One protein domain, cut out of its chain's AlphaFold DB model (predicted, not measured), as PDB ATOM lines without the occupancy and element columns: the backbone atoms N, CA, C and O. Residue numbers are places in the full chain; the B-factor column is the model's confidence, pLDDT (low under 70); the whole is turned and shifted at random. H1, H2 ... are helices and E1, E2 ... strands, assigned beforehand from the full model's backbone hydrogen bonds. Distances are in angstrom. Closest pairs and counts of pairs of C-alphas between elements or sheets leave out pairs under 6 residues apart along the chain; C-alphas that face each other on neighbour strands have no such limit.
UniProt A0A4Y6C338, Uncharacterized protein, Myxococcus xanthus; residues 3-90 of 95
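This is residues 3 to 90 of the 95 residues of an uncharacterized protein of Myxococcus xanthus (UniProt A0A4Y6C338). A twisted sheet of five strands, folded back and forth, has two helices, H1 and H3, over one face at its E1 and E2 end; the other face bears no named helix. The short helix H2 touches both H1 and H3 and grazes the sheet, while the E5 edge reaches out beyond H1 and H3. The 88 printed residues hold H1, E1, E2, E3, E4, E5, H2 and H3 in this order, and the sheet, E1 - E2 - E3 - E4 - E5, is antiparallel throughout. The class is mixed, helices and strands; the whole is compact, with a radius of gyration of the C-alphas of 11.5 A and spans of 30 by 23 by 23 A.

Find C-alpha 4 at (-16.422, -9.891, 25.037); from there H1 runs 15.7 A to residue 14. Next come E1, residues 26 to 28, 6.3 A; E2, 32 to 36, 13.1 A; E3, 41 to 45, 12.9 A; E4, 51 to 55, 13.4 A; and E5, 58 to 63, 14.8 A, which begins at C-alpha 58, (-6.325, -28.251, 31.831). H2 holds residues 67 to 72, 8.7 A, and H3 runs 16.6 A from residue 79 to C-alpha 90 at (-30.797, -12.005, 28.772).

Look first at the meander E1 to E5, each strand the antiparallel neighbour of the one before and each such pair a hairpin. Within hydrogen-bond range are N 27 and O 34 of E1 and E2, 2.8 A; N 33 and O 44 of E2 and E3, 2.8 A; N 43 and O 52 of E3 and E4, 2.9 A; and N 60 and O 53 of E4 and E5, 2.8 A. The sheet is only just strongly twisted, its C-alphas lying up to 4.5 A off the best plane. H1 and H3 lie on the same face, two layers with the sheet, and both are over E1 and E2. H1, at a height of 9.3 A over the sheet, runs across the strands, at 90 degrees to E1 on the local plane; its closest C-alphas to E3 are Phe 5 and Val 44, 5.8 A. H3, at a height of 8.5 A, runs along them, at 25 degrees to E1 on the local plane, and its line rises 39.7 degrees, only just short of standing up from the sheet; the C-alphas of Gly 36 and Ile 81 are its closest to E2, 4.6 A. H1 and H3 are close but not clearly touching: the closest C-alphas, Thr 11 and Ile 88, are 7.4 A apart. H2 only grazes the sheet with residues 67 to 70. It touches H1 about perpendicular, at 82 degrees, the closest C-alphas being Pro 4 and Phe 67, 4.1 A. H3 touches H2 with residues 85 to 89 alone, at a steep tilt of 56 degrees, opposite ways; C-alphas 71 and 85 are the closest, 5.3 A. In H1, H2 and H3 every O i to N i+4 pair is within hydrogen-bond range.

The C-alphas farthest apart are those of Val 14 and Ser 58, 31.3 A. The printed part has no cut. The link from H1 to E1 is long, with 11 residues, of which 22 to 23 pair antiparallel with residues 26 to 27 of E1. No printed residue has a pLDDT under 70; the mean of the printed part is 91.3, and that of E5 is 81.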
ATOM      1  N   GLU A   3     -16.530  -6.572  21.713       86.75
ATOM      2  CA  GLU A   3     -15.454  -7.099  22.546       86.75
ATOM      3  C   GLU A   3     -16.086  -7.802  23.774       86.75
ATOM      4  O   GLU A   3     -16.979  -7.225  24.416       86.75
ATOM      5  N   PRO A   4     -15.751  -9.084  24.026       91.31
ATOM      6  CA  PRO A   4     -16.422  -9.891  25.037       91.31
ATOM      7  C   PRO A   4     -16.168  -9.397  26.462       91.31
ATOM      8  O   PRO A   4     -17.121  -9.358  27.242       91.31
ATOM      9  N   PHE A   5     -14.945  -8.986  26.806       94.44
ATOM     10  CA  PHE A   5     -14.600  -8.621  28.175       94.44
ATOM     11  C   PHE A   5     -15.401  -7.422  28.674       94.44
ATOM     12  O   PHE A   5     -16.092  -7.534  29.680       94.44
ATOM     13  N   TRP A   6     -15.366  -6.286  27.980       92.12
ATOM     14  CA  TRP A   6     -16.012  -5.054  28.439       92.12
ATOM     15  C   TRP A   6     -17.529  -5.184  28.492       92.12
ATOM     16  O   TRP A   6     -18.167  -4.667  29.412       92.12
ATOM     17  N   THR A   7     -18.105  -5.922  27.543       92.69
ATOM     18  CA  THR A   7     -19.544  -6.201  27.532       92.69
ATOM     19  C   THR A   7     -19.949  -7.028  28.749       92.69
ATOM     20  O   THR A   7     -20.931  -6.700  29.420       92.69
ATOM     21  N   LEU A   8     -19.179  -8.072  29.069       94.69
ATOM     22  CA  LEU A   8     -19.388  -8.878  30.270       94.69
ATOM     23  C   LEU A   8     -19.157  -8.062  31.538       94.69
ATOM     24  O   LEU A   8     -20.021  -8.053  32.406       94.69
ATOM     25  N   TYR A   9     -18.033  -7.355  31.630       95.31
ATOM     26  CA  TYR A   9     -17.631  -6.583  32.800       95.31
ATOM     27  C   TYR A   9     -18.726  -5.595  33.201       95.31
ATOM     28  O   TYR A   9     -19.226  -5.645  34.321       95.31
ATOM     29  N   LEU A  10     -19.185  -4.767  32.257       94.19
ATOM     30  CA  LEU A  10     -20.253  -3.801  32.512       94.19
ATOM     31  C   LEU A  10     -21.573  -4.477  32.874       94.19
ATOM     32  O   LEU A  10     -22.228  -4.044  33.819       94.19
ATOM     33  N   THR A  11     -21.948  -5.546  32.165       95.00
ATOM     34  CA  THR A  11     -23.164  -6.310  32.481       95.00
ATOM     35  C   THR A  11     -23.114  -6.825  33.920       95.00
ATOM     36  O   THR A  11     -24.024  -6.574  34.705       95.00
ATOM     37  N   LEU A  12     -22.028  -7.490  34.306       96.06
ATOM     38  CA  LEU A  12     -21.864  -8.083  35.631       96.06
ATOM     39  C   LEU A  12     -21.828  -7.016  36.731       96.06
ATOM     40  O   LEU A  12     -22.503  -7.170  37.747       96.06
ATOM     41  N   THR A  13     -21.103  -5.912  36.519       95.56
ATOM     42  CA  THR A  13     -21.029  -4.806  37.484       95.56
ATOM     43  C   THR A  13     -22.380  -4.116  37.679       95.56
ATOM     44  O   THR A  13     -22.773  -3.882  38.820       95.56
ATOM     45  N   VAL A  14     -23.121  -3.819  36.605       95.62
ATOM     46  CA  VAL A  14     -24.449  -3.177  36.696       95.62
ATOM     47  C   VAL A  14     -25.444  -4.056  37.456       95.62
ATOM     48  O   VAL A  14     -26.271  -3.542  38.205       95.62
ATOM     49  N   HIS A  15     -25.329  -5.377  37.319       95.44
ATOM     50  CA  HIS A  15     -26.151  -6.351  38.040       95.44
ATOM     51  C   HIS A  15     -25.557  -6.783  39.390       95.44
ATOM     52  O   HIS A  15     -25.983  -7.786  39.959       95.44
ATOM     53  N   GLY A  16     -24.578  -6.044  39.919       95.25
ATOM     54  CA  GLY A  16     -24.084  -6.217  41.286       95.25
ATOM     55  C   GLY A  16     -23.301  -7.506  41.539       95.25
ATOM     56  O   GLY A  16     -23.273  -7.972  42.679       95.25
ATOM     57  N   HIS A  17     -22.671  -8.097  40.516       95.69
ATOM     58  CA  HIS A  17     -21.801  -9.252  40.735       95.69
ATOM     59  C   HIS A  17     -20.609  -8.864  41.623       95.69
ATOM     60  O   HIS A  17     -19.875  -7.925  41.294       95.69
ATOM     61  N   PRO A  18     -20.392  -9.578  42.738       95.44
ATOM     62  CA  PRO A  18     -19.292  -9.290  43.642       95.44
ATOM     63  C   PRO A  18     -17.943  -9.657  42.994       95.44
ATOM     64  O   PRO A  18     -17.839 -10.702  42.342       95.44
ATOM     65  N   PRO A  19     -16.897  -8.832  43.172       95.12
ATOM     66  CA  PRO A  19     -15.571  -9.138  42.655       95.12
ATOM     67  C   PRO A  19     -14.919 -10.286  43.437       95.12
ATOM     68  O   PRO A  19     -15.211 -10.511  44.611       95.12
ATOM     69  N   ASP A  20     -14.008 -10.997  42.775       94.94
ATOM     70  CA  ASP A  20     -13.103 -12.001  43.351       94.94
ATOM     71  C   ASP A  20     -13.727 -13.234  44.020       94.94
ATOM     72  O   ASP A  20     -12.996 -14.118  44.482       94.94
ATOM     73  N   ILE A  21     -15.048 -13.379  43.977       94.81
ATOM     74  CA  ILE A  21     -15.760 -14.567  44.449       94.81
ATOM     75  C   ILE A  21     -16.591 -15.187  43.329       94.81
ATOM     76  O   ILE A  21     -16.998 -14.512  42.388       94.81
ATOM     77  N   TRP A  22     -16.836 -16.492  43.428       94.69
ATOM     78  CA  TRP A  22     -17.785 -17.163  42.548       94.69
ATOM     79  C   TRP A  22     -19.207 -16.794  42.967       94.69
ATOM     80  O   TRP A  22     -19.627 -17.089  44.085       94.69
ATOM     81  N   TYR A  23     -19.951 -16.174  42.061       94.31
ATOM     82  CA  TYR A  23     -21.357 -15.842  42.227       94.31
ATOM     83  C   TYR A  23     -22.094 -16.181  40.936       94.31
ATOM     84  O   TYR A  23     -21.669 -15.775  39.861       94.31
ATOM     85  N   TYR A  24     -23.159 -16.980  41.036       93.94
ATOM     86  CA  TYR A  24     -23.927 -17.451  39.877       93.94
ATOM     87  C   TYR A  24     -23.050 -18.053  38.758       93.94
ATOM     88  O   TYR A  24     -23.227 -17.769  37.577       93.94
ATOM     89  N   ASN A  25     -22.057 -18.864  39.145       95.75
ATOM     90  CA  ASN A  25     -21.093 -19.474  38.223       95.75
ATOM     91  C   ASN A  25     -20.279 -18.460  37.408       95.75
ATOM     92  O   ASN A  25     -19.779 -18.775  36.336       95.75
ATOM     93  N   VAL A  26     -20.103 -17.251  37.931       97.00
ATOM     94  CA  VAL A  26     -19.218 -16.241  37.362       97.00
ATOM     95  C   VAL A  26     -18.262 -15.754  38.444       97.00
ATOM     96  O   VAL A  26     -18.658 -15.543  39.588       97.00
ATOM     97  N   LYS A  27     -16.991 -15.574  38.093       97.50
ATOM     98  CA  LYS A  27     -16.011 -14.869  38.921       97.50
ATOM     99  C   LYS A  27     -15.525 -13.652  38.156       97.50
ATOM    100  O   LYS A  27     -14.896 -13.781  37.108       97.50
ATOM    101  N   LEU A  28     -15.836 -12.477  38.686       97.19
ATOM    102  CA  LEU A  28     -15.470 -11.192  38.103       97.19
ATOM    103  C   LEU A  28     -14.143 -10.711  38.695       97.19
ATOM    104  O   LEU A  28     -14.013 -10.604  39.915       97.19
ATOM    105  N   ARG A  29     -13.179 -10.387  37.834       96.62
ATOM    106  CA  ARG A  29     -11.961  -9.653  38.184       96.62
ATOM    107  C   ARG A  29     -11.722  -8.514  37.205       96.62
ATOM    108  O   ARG A  29     -12.323  -8.459  36.134       96.62
ATOM    109  N   ASN A  30     -10.807  -7.625  37.571       93.56
ATOM    110  CA  ASN A  30     -10.445  -6.475  36.747       93.56
ATOM    111  C   ASN A  30      -9.712  -6.887  35.464       93.56
ATOM    112  O   ASN A  30      -9.802  -6.196  34.455       93.56
ATOM    113  N   GLU A  31      -8.983  -8.001  35.500       95.00
ATOM    114  CA  GLU A  31      -8.175  -8.505  34.388       95.00
ATOM    115  C   GLU A  31      -8.800  -9.701  33.661       95.00
ATOM    116  O   GLU A  31      -8.403 -10.011  32.535       95.00
ATOM    117  N   ALA A  32      -9.757 -10.383  34.297       95.81
ATOM    118  CA  ALA A  32     -10.327 -11.623  33.794       95.81
ATOM    119  C   ALA A  32     -11.749 -11.873  34.309       95.81
ATOM    120  O   ALA A  32     -12.080 -11.573  35.455       95.81
ATOM    121  N   ILE A  33     -12.576 -12.499  33.481       97.31
ATOM    122  CA  ILE A  33     -13.907 -12.981  33.851       97.31
ATOM    123  C   ILE A  33     -13.937 -14.481  33.615       97.31
ATOM    124  O   ILE A  33     -13.627 -14.946  32.519       97.31
ATOM    125  N   TYR A  34     -14.314 -15.225  34.648       96.44
ATOM    126  CA  TYR A  34     -14.420 -16.678  34.601       96.44
ATOM    127  C   TYR A  34     -15.894 -17.067  34.621       96.44
ATOM    128  O   TYR A  34     -16.633 -16.566  35.463       96.44
ATOM    129  N   ILE A  35     -16.322 -17.954  33.726       96.38
ATOM    130  CA  ILE A  35     -17.711 -18.421  33.618       96.38
ATOM    131  C   ILE A  35     -17.709 -19.945  33.753       96.38
ATOM    132  O   ILE A  35     -17.194 -20.624  32.870       96.38
ATOM    133  N   GLY A  36     -18.250 -20.476  34.851       94.81
ATOM    134  CA  GLY A  36     -18.311 -21.901  35.183       94.81
ATOM    135  C   GLY A  36     -18.007 -22.202  36.655       94.81
ATOM    136  O   GLY A  36     -18.658 -21.686  37.568       94.81
ATOM    137  N   THR A  37     -17.041 -23.089  36.878       92.50
ATOM    138  CA  THR A  37     -16.520 -23.510  38.184       92.50
ATOM    139  C   THR A  37     -14.993 -23.449  38.204       92.50
ATOM    140  O   THR A  37     -14.339 -23.129  37.211       92.50
ATOM    141  N   ASN A  38     -14.394 -23.780  39.348       90.69
ATOM    142  CA  ASN A  38     -12.943 -23.821  39.469       90.69
ATOM    143  C   ASN A  38     -12.302 -24.856  38.524       90.69
ATOM    144  O   ASN A  38     -11.277 -24.559  37.919       90.69
ATOM    145  N   GLU A  39     -12.905 -26.041  38.357       90.75
ATOM    146  CA  GLU A  39     -12.363 -27.075  37.464       90.75
ATOM    147  C   GLU A  39     -12.747 -26.883  35.991       90.75
ATOM    148  O   GLU A  39     -11.992 -27.316  35.120       90.75
ATOM    149  N   HIS A  40     -13.901 -26.261  35.718       91.00
ATOM    150  CA  HIS A  40     -14.487 -26.162  34.380       91.00
ATOM    151  C   HIS A  40     -15.005 -24.752  34.104       91.00
ATOM    152  O   HIS A  40     -16.060 -24.378  34.615       91.00
ATOM    153  N   HIS A  41     -14.297 -23.957  33.303       93.50
ATOM    154  CA  HIS A  41     -14.724 -22.587  33.015       93.50
ATOM    155  C   HIS A  41     -14.218 -22.048  31.682       93.50
ATOM    156  O   HIS A  41     -13.231 -22.513  31.121       93.50
ATOM    157  N   ILE A  42     -14.887 -20.996  31.222       94.62
ATOM    158  CA  ILE A  42     -14.389 -20.087  30.195       94.62
ATOM    159  C   ILE A  42     -13.663 -18.928  30.879       94.62
ATOM    160  O   ILE A  42     -14.186 -18.388  31.852       94.62
ATOM    161  N   THR A  43     -12.514 -18.509  30.352       95.62
ATOM    162  CA  THR A  43     -11.800 -17.299  30.792       95.62
ATOM    163  C   THR A  43     -11.787 -16.255  29.686       95.62
ATOM    164  O   THR A  43     -11.238 -16.494  28.613       95.62
ATOM    165  N   VAL A  44     -12.330 -15.073  29.963       95.44
ATOM    166  CA  VAL A  44     -12.271 -13.896  29.084       95.44
ATOM    167  C   VAL A  44     -11.312 -12.883  29.700       95.44
ATOM    168  O   VAL A  44     -11.471 -12.542  30.870       95.44
ATOM    169  N   LEU A  45     -10.319 -12.410  28.947       94.44
ATOM    170  CA  LEU A  45      -9.272 -11.510  29.447       94.44
ATOM    171  C   LEU A  45      -9.493 -10.075  28.965       94.44
ATOM    172  O   LEU A  45      -9.892  -9.861  27.828       94.44
ATOM    173  N   ALA A  46      -9.162  -9.086  29.798       93.19
ATOM    174  CA  ALA A  46      -9.348  -7.665  29.471       93.19
ATOM    175  C   ALA A  46      -8.494  -7.171  28.297       93.19
ATOM    176  O   ALA A  46      -8.854  -6.226  27.597       93.19
ATOM    177  N   ASN A  47      -7.324  -7.778  28.116       88.12
ATOM    178  CA  ASN A  47      -6.304  -7.341  27.172       88.12
ATOM    179  C   ASN A  47      -6.164  -8.255  25.951       88.12
ATOM    180  O   ASN A  47      -5.345  -7.954  25.085       88.12
ATOM    181  N   HIS A  48      -6.941  -9.338  25.856       82.25
ATOM    182  CA  HIS A  48      -6.884 -10.286  24.744       82.25
ATOM    183  C   HIS A  48      -8.281 -10.564  24.190       82.25
ATOM    184  O   HIS A  48      -9.220 -10.811  24.935       82.25
ATOM    185  N   GLY A  49      -8.400 -10.578  22.863       83.38
ATOM    186  CA  GLY A  49      -9.644 -10.962  22.201       83.38
ATOM    187  C   GLY A  49      -9.931 -12.463  22.314       83.38
ATOM    188  O   GLY A  49      -9.016 -13.292  22.270       83.38
ATOM    189  N   GLY A  50     -11.216 -12.807  22.382       89.69
ATOM    190  CA  GLY A  50     -11.680 -14.187  22.503       89.69
ATOM    191  C   GLY A  50     -11.711 -14.685  23.946       89.69
ATOM    192  O   GLY A  50     -11.894 -13.906  24.882       89.69
ATOM    193  N   TRP A  51     -11.584 -15.998  24.122       93.00
ATOM    194  CA  TRP A  51     -11.614 -16.643  25.434       93.00
ATOM    195  C   TRP A  51     -10.827 -17.952  25.460       93.00
ATOM    196  O   TRP A  51     -10.567 -18.569  24.427       93.00
ATOM    197  N   HIS A  52     -10.460 -18.385  26.661       92.38
ATOM    198  CA  HIS A  52      -9.845 -19.681  26.926       92.38
ATOM    199  C   HIS A  52     -10.864 -20.647  27.512       92.38
ATOM    200  O   HIS A  52     -11.826 -20.223  28.153       92.38
ATOM    201  N   VAL A  53     -10.634 -21.937  27.303       91.06
ATOM    202  CA  VAL A  53     -11.437 -23.006  27.895       91.06
ATOM    203  C   VAL A  53     -10.576 -23.781  28.880       91.06
ATOM    204  O   VAL A  53      -9.458 -24.161  28.551       91.06
ATOM    205  N   THR A  54     -11.108 -24.028  30.070       91.38
ATOM    206  CA  THR A  54     -10.494 -24.867  31.096       91.38
ATOM    207  C   THR A  54     -11.418 -26.040  31.393       91.38
ATOM    208  O   THR A  54     -12.584 -25.825  31.724       91.38
ATOM    209  N   ILE A  55     -10.909 -27.269  31.298       88.12
ATOM    210  CA  ILE A  55     -11.624 -28.512  31.623       88.12
ATOM    211  C   ILE A  55     -10.724 -29.350  32.526       88.12
ATOM    212  O   ILE A  55      -9.567 -29.595  32.194       88.12
ATOM    213  N   ASN A  56     -11.229 -29.790  33.681       89.19
ATOM    214  CA  ASN A  56     -10.439 -30.503  34.691       89.19
ATOM    215  C   ASN A  56      -9.096 -29.810  35.014       89.19
ATOM    216  O   ASN A  56      -8.075 -30.475  35.178       89.19
ATOM    217  N   GLN A  57      -9.096 -28.471  35.088       84.31
ATOM    218  CA  GLN A  57      -7.904 -27.624  35.302       84.31
ATOM    219  C   GLN A  57      -6.849 -27.657  34.174       84.31
ATOM    220  O   GLN A  57      -5.798 -27.028  34.302       84.31
ATOM    221  N   SER A  58      -7.123 -28.333  33.056       86.62
ATOM    222  CA  SER A  58      -6.325 -28.251  31.831       86.62
ATOM    223  C   SER A  58      -6.829 -27.105  30.956       86.62
ATOM    224  O   SER A  58      -8.032 -26.973  30.747       86.62
ATOM    225  N   HIS A  59      -5.914 -26.282  30.442       81.06
ATOM    226  CA  HIS A  59      -6.227 -25.224  29.477       81.06
ATOM    227  C   HIS A  59      -6.336 -25.814  28.062       81.06
ATOM    228  O   HIS A  59      -5.324 -26.149  27.445       81.06
ATOM    229  N   ASP A  60      -7.546 -25.857  27.514       71.94
ATOM    230  CA  ASP A  60      -7.875 -26.406  26.191       71.94
ATOM    231  C   ASP A  60      -7.871 -25.334  25.079       71.94
ATOM    232  O   ASP A  60      -8.723 -25.291  24.193       71.94
ATOM    233  N   GLY A  61      -6.856 -24.464  25.088       74.44
ATOM    234  CA  GLY A  61      -6.579 -23.523  23.996       74.44
ATOM    235  C   GLY A  61      -7.356 -22.198  24.035       74.44
ATOM    236  O   GLY A  61      -8.017 -21.853  25.014       74.44
ATOM    237  N   GLN A  62      -7.192 -21.401  22.972       84.69
ATOM    238  CA  GLN A  62      -7.828 -20.090  22.788       84.69
ATOM    239  C   GLN A  62      -8.834 -20.157  21.641       84.69
ATOM    240  O   GLN A  62      -8.515 -20.618  20.546       84.69
ATOM    241  N   VAL A  63     -10.027 -19.626  21.881       88.88
ATOM    242  CA  VAL A  63     -11.072 -19.456  20.879       88.88
ATOM    243  C   VAL A  63     -11.169 -17.976  20.541       88.88
ATOM    244  O   VAL A  63     -11.417 -17.144  21.413       88.88
ATOM    245  N   ALA A  64     -10.959 -17.635  19.273       88.69
ATOM    246  CA  ALA A  64     -11.192 -16.284  18.783       88.69
ATOM    247  C   ALA A  64     -12.694 -16.068  18.547       88.69
ATOM    248  O   ALA A  64     -13.347 -16.898  17.917       88.69
ATOM    249  N   GLY A  65     -13.230 -14.943  19.017       89.94
ATOM    250  CA  GLY A  65     -14.634 -14.596  18.821       89.94
ATOM    251  C   GLY A  65     -15.044 -13.345  19.588       89.94
ATOM    252  O   GLY A  65     -14.303 -12.837  20.434       89.94
ATOM    253  N   GLY A  66     -16.230 -12.838  19.269       91.44
ATOM    254  CA  GLY A  66     -16.858 -11.723  19.966       91.44
ATOM    255  C   GLY A  66     -17.814 -12.163  21.069       91.44
ATOM    256  O   GLY A  66     -18.077 -13.346  21.273       91.44
ATOM    257  N   PHE A  67     -18.407 -11.181  21.745       91.44
ATOM    258  CA  PHE A  67     -19.430 -11.412  22.767       91.44
ATOM    259  C   PHE A  67     -20.593 -12.284  22.270       91.44
ATOM    260  O   PHE A  67     -21.001 -13.214  22.959       91.44
ATOM    261  N   ASP A  68     -21.130 -11.994  21.079       92.50
ATOM    262  CA  ASP A  68     -22.268 -12.749  20.544       92.50
ATOM    263  C   ASP A  68     -21.884 -14.203  20.218       92.50
ATOM    264  O   ASP A  68     -22.710 -15.095  20.390       92.50
ATOM    265  N   ASP A  69     -20.638 -14.465  19.814       92.69
ATOM    266  CA  ASP A  69     -20.142 -15.831  19.609       92.69
ATOM    267  C   ASP A  69     -20.056 -16.578  20.951       92.69
ATOM    268  O   ASP A  69     -20.503 -17.720  21.065       92.69
ATOM    269  N   LEU A  70     -19.561 -15.900  21.993       92.31
ATOM    270  CA  LEU A  70     -19.440 -16.445  23.344       92.31
ATOM    271  C   LEU A  70     -20.795 -16.819  23.961       92.31
ATOM    272  O   LEU A  70     -20.937 -17.905  24.510       92.31
ATOM    273  N   VAL A  71     -21.803 -15.945  23.895       91.94
ATOM    274  CA  VAL A  71     -23.099 -16.207  24.559       91.94
ATOM    275  C   VAL A  71     -24.023 -17.138  23.771       91.94
ATOM    276  O   VAL A  71     -25.038 -17.586  24.299       91.94
ATOM    277  N   ASN A  72     -23.703 -17.416  22.504       90.69
ATOM    278  CA  ASN A  72     -24.426 -18.391  21.681       90.69
ATOM    279  C   ASN A  72     -23.717 -19.752  21.604       90.69
ATOM    280  O   ASN A  72     -24.249 -20.684  20.992       90.69
ATOM    281  N   LEU A  73     -22.545 -19.881  22.227       85.38
ATOM    282  CA  LEU A  73     -21.838 -21.146  22.368       85.38
ATOM    283  C   LEU A  73     -22.694 -22.131  23.172       85.38
ATOM    284  O   LEU A  73     -23.197 -21.812  24.249       85.38
ATOM    285  N   ARG A  74     -22.844 -23.349  22.650       81.19
ATOM    286  CA  ARG A  74     -23.482 -24.440  23.390       81.19
ATOM    287  C   ARG A  74     -22.446 -25.143  24.250       81.19
ATOM    288  O   ARG A  74     -21.432 -25.610  23.740       81.19
ATOM    289  N   TRP A  75     -22.732 -25.228  25.543       79.25
ATOM    290  CA  TRP A  75     -21.906 -25.911  26.533       79.25
ATOM    291  C   TRP A  75     -22.706 -27.037  27.183       79.25
ATOM    292  O   TRP A  75     -23.077 -26.986  28.354       79.25
ATOM    293  N   ASP A  76     -22.981 -28.068  26.389       72.31
ATOM    294  CA  ASP A  76     -23.868 -29.171  26.776       72.31
ATOM    295  C   ASP A  76     -23.272 -30.059  27.890       72.31
ATOM    296  O   ASP A  76     -23.995 -30.804  28.548       72.31
ATOM    297  N   VAL A  77     -21.958 -29.964  28.132       72.38
ATOM    298  CA  VAL A  77     -21.228 -30.781  29.120       72.38
ATOM    299  C   VAL A  77     -21.080 -30.126  30.495       72.38
ATOM    300  O   VAL A  77     -20.794 -30.822  31.465       72.38
ATOM    301  N   THR A  78     -21.295 -28.813  30.608       87.94
ATOM    302  CA  THR A  78     -21.216 -28.090  31.890       87.94
ATOM    303  C   THR A  78     -22.438 -27.179  32.047       87.94
ATOM    304  O   THR A  78     -22.423 -26.023  31.597       87.94
ATOM    305  N   PRO A  79     -23.516 -27.670  32.679       89.19
ATOM    306  CA  PRO A  79     -24.755 -26.914  32.859       89.19
ATOM    307  C   PRO A  79     -24.568 -25.556  33.553       89.19
ATOM    308  O   PRO A  79     -25.354 -24.635  33.349       89.19
ATOM    309  N   GLU A  80     -23.540 -25.410  34.387       91.12
ATOM    310  CA  GLU A  80     -23.137 -24.163  35.045       91.12
ATOM    311  C   GLU A  80     -22.769 -23.072  34.037       91.12
ATOM    312  O   GLU A  80     -23.260 -21.949  34.141       91.12
ATOM    313  N   ILE A  81     -21.944 -23.413  33.044       93.62
ATOM    314  CA  ILE A  81     -21.526 -22.477  31.993       93.62
ATOM    315  C   ILE A  81     -22.730 -22.103  31.134       93.62
ATOM    316  O   ILE A  81     -22.961 -20.920  30.895       93.62
ATOM    317  N   GLY A  82     -23.536 -23.093  30.734       92.50
ATOM    318  CA  GLY A  82     -24.746 -22.858  29.946       92.50
ATOM    319  C   GLY A  82     -25.712 -21.883  30.626       92.50
ATOM    320  O   GLY A  82     -26.110 -20.892  30.019       92.50
ATOM    321  N   ARG A  83     -26.020 -22.106  31.912       91.38
ATOM    322  CA  ARG A  83     -26.910 -21.226  32.693       91.38
ATOM    323  C   ARG A  83     -26.346 -19.819  32.872       91.38
ATOM    324  O   ARG A  83     -27.090 -18.848  32.759       91.38
ATOM    325  N   ALA A  84     -25.046 -19.693  33.138       94.50
ATOM    326  CA  ALA A  84     -24.412 -18.387  33.278       94.50
ATOM    327  C   ALA A  84     -24.449 -17.599  31.957       94.50
ATOM    328  O   ALA A  84     -24.838 -16.431  31.950       94.50
ATOM    329  N   LEU A  85     -24.116 -18.237  30.829       94.06
ATOM    330  CA  LEU A  85     -24.176 -17.612  29.504       94.06
ATOM    331  C   LEU A  85     -25.607 -17.244  29.097       94.06
ATOM    332  O   LEU A  85     -25.820 -16.165  28.543       94.06
ATOM    333  N   GLU A  86     -26.591 -18.087  29.407       92.62
ATOM    334  CA  GLU A  86     -28.009 -17.785  29.198       92.62
ATOM    335  C   GLU A  86     -28.439 -16.553  30.003       92.62
ATOM    336  O   GLU A  86     -29.008 -15.610  29.445       92.62
ATOM    337  N   TRP A  87     -28.097 -16.497  31.294       93.75
ATOM    338  CA  TRP A  87     -28.385 -15.330  32.124       93.75
ATOM    339  C   TRP A  87     -27.730 -14.064  31.557       93.75
ATOM    340  O   TRP A  87     -28.418 -13.058  31.367       93.75
ATOM    341  N   ILE A  88     -26.442 -14.125  31.195       94.69
ATOM    342  CA  ILE A  88     -25.704 -13.009  30.583       94.69
ATOM    343  C   ILE A  88     -26.391 -12.550  29.292       94.69
ATOM    344  O   ILE A  88     -26.568 -11.353  29.076       94.69
ATOM    345  N   ARG A  89     -26.818 -13.485  28.435       92.25
ATOM    346  CA  ARG A  89     -27.506 -13.183  27.175       92.25
ATOM    347  C   ARG A  89     -28.781 -12.371  27.398       92.25
ATOM    348  O   ARG A  89     -29.047 -11.450  26.624       92.25
ATOM    349  N   HIS A  90     -29.549 -12.695  28.437       92.38
ATOM    350  CA  HIS A  90     -30.797 -12.005  28.772       92.38
ATOM    351  C   HIS A  90     -30.597 -10.667  29.486       92.38
ATOM    352  O   HIS A  90     -31.438  -9.780  29.354       92.38
TER     353      HIS A  90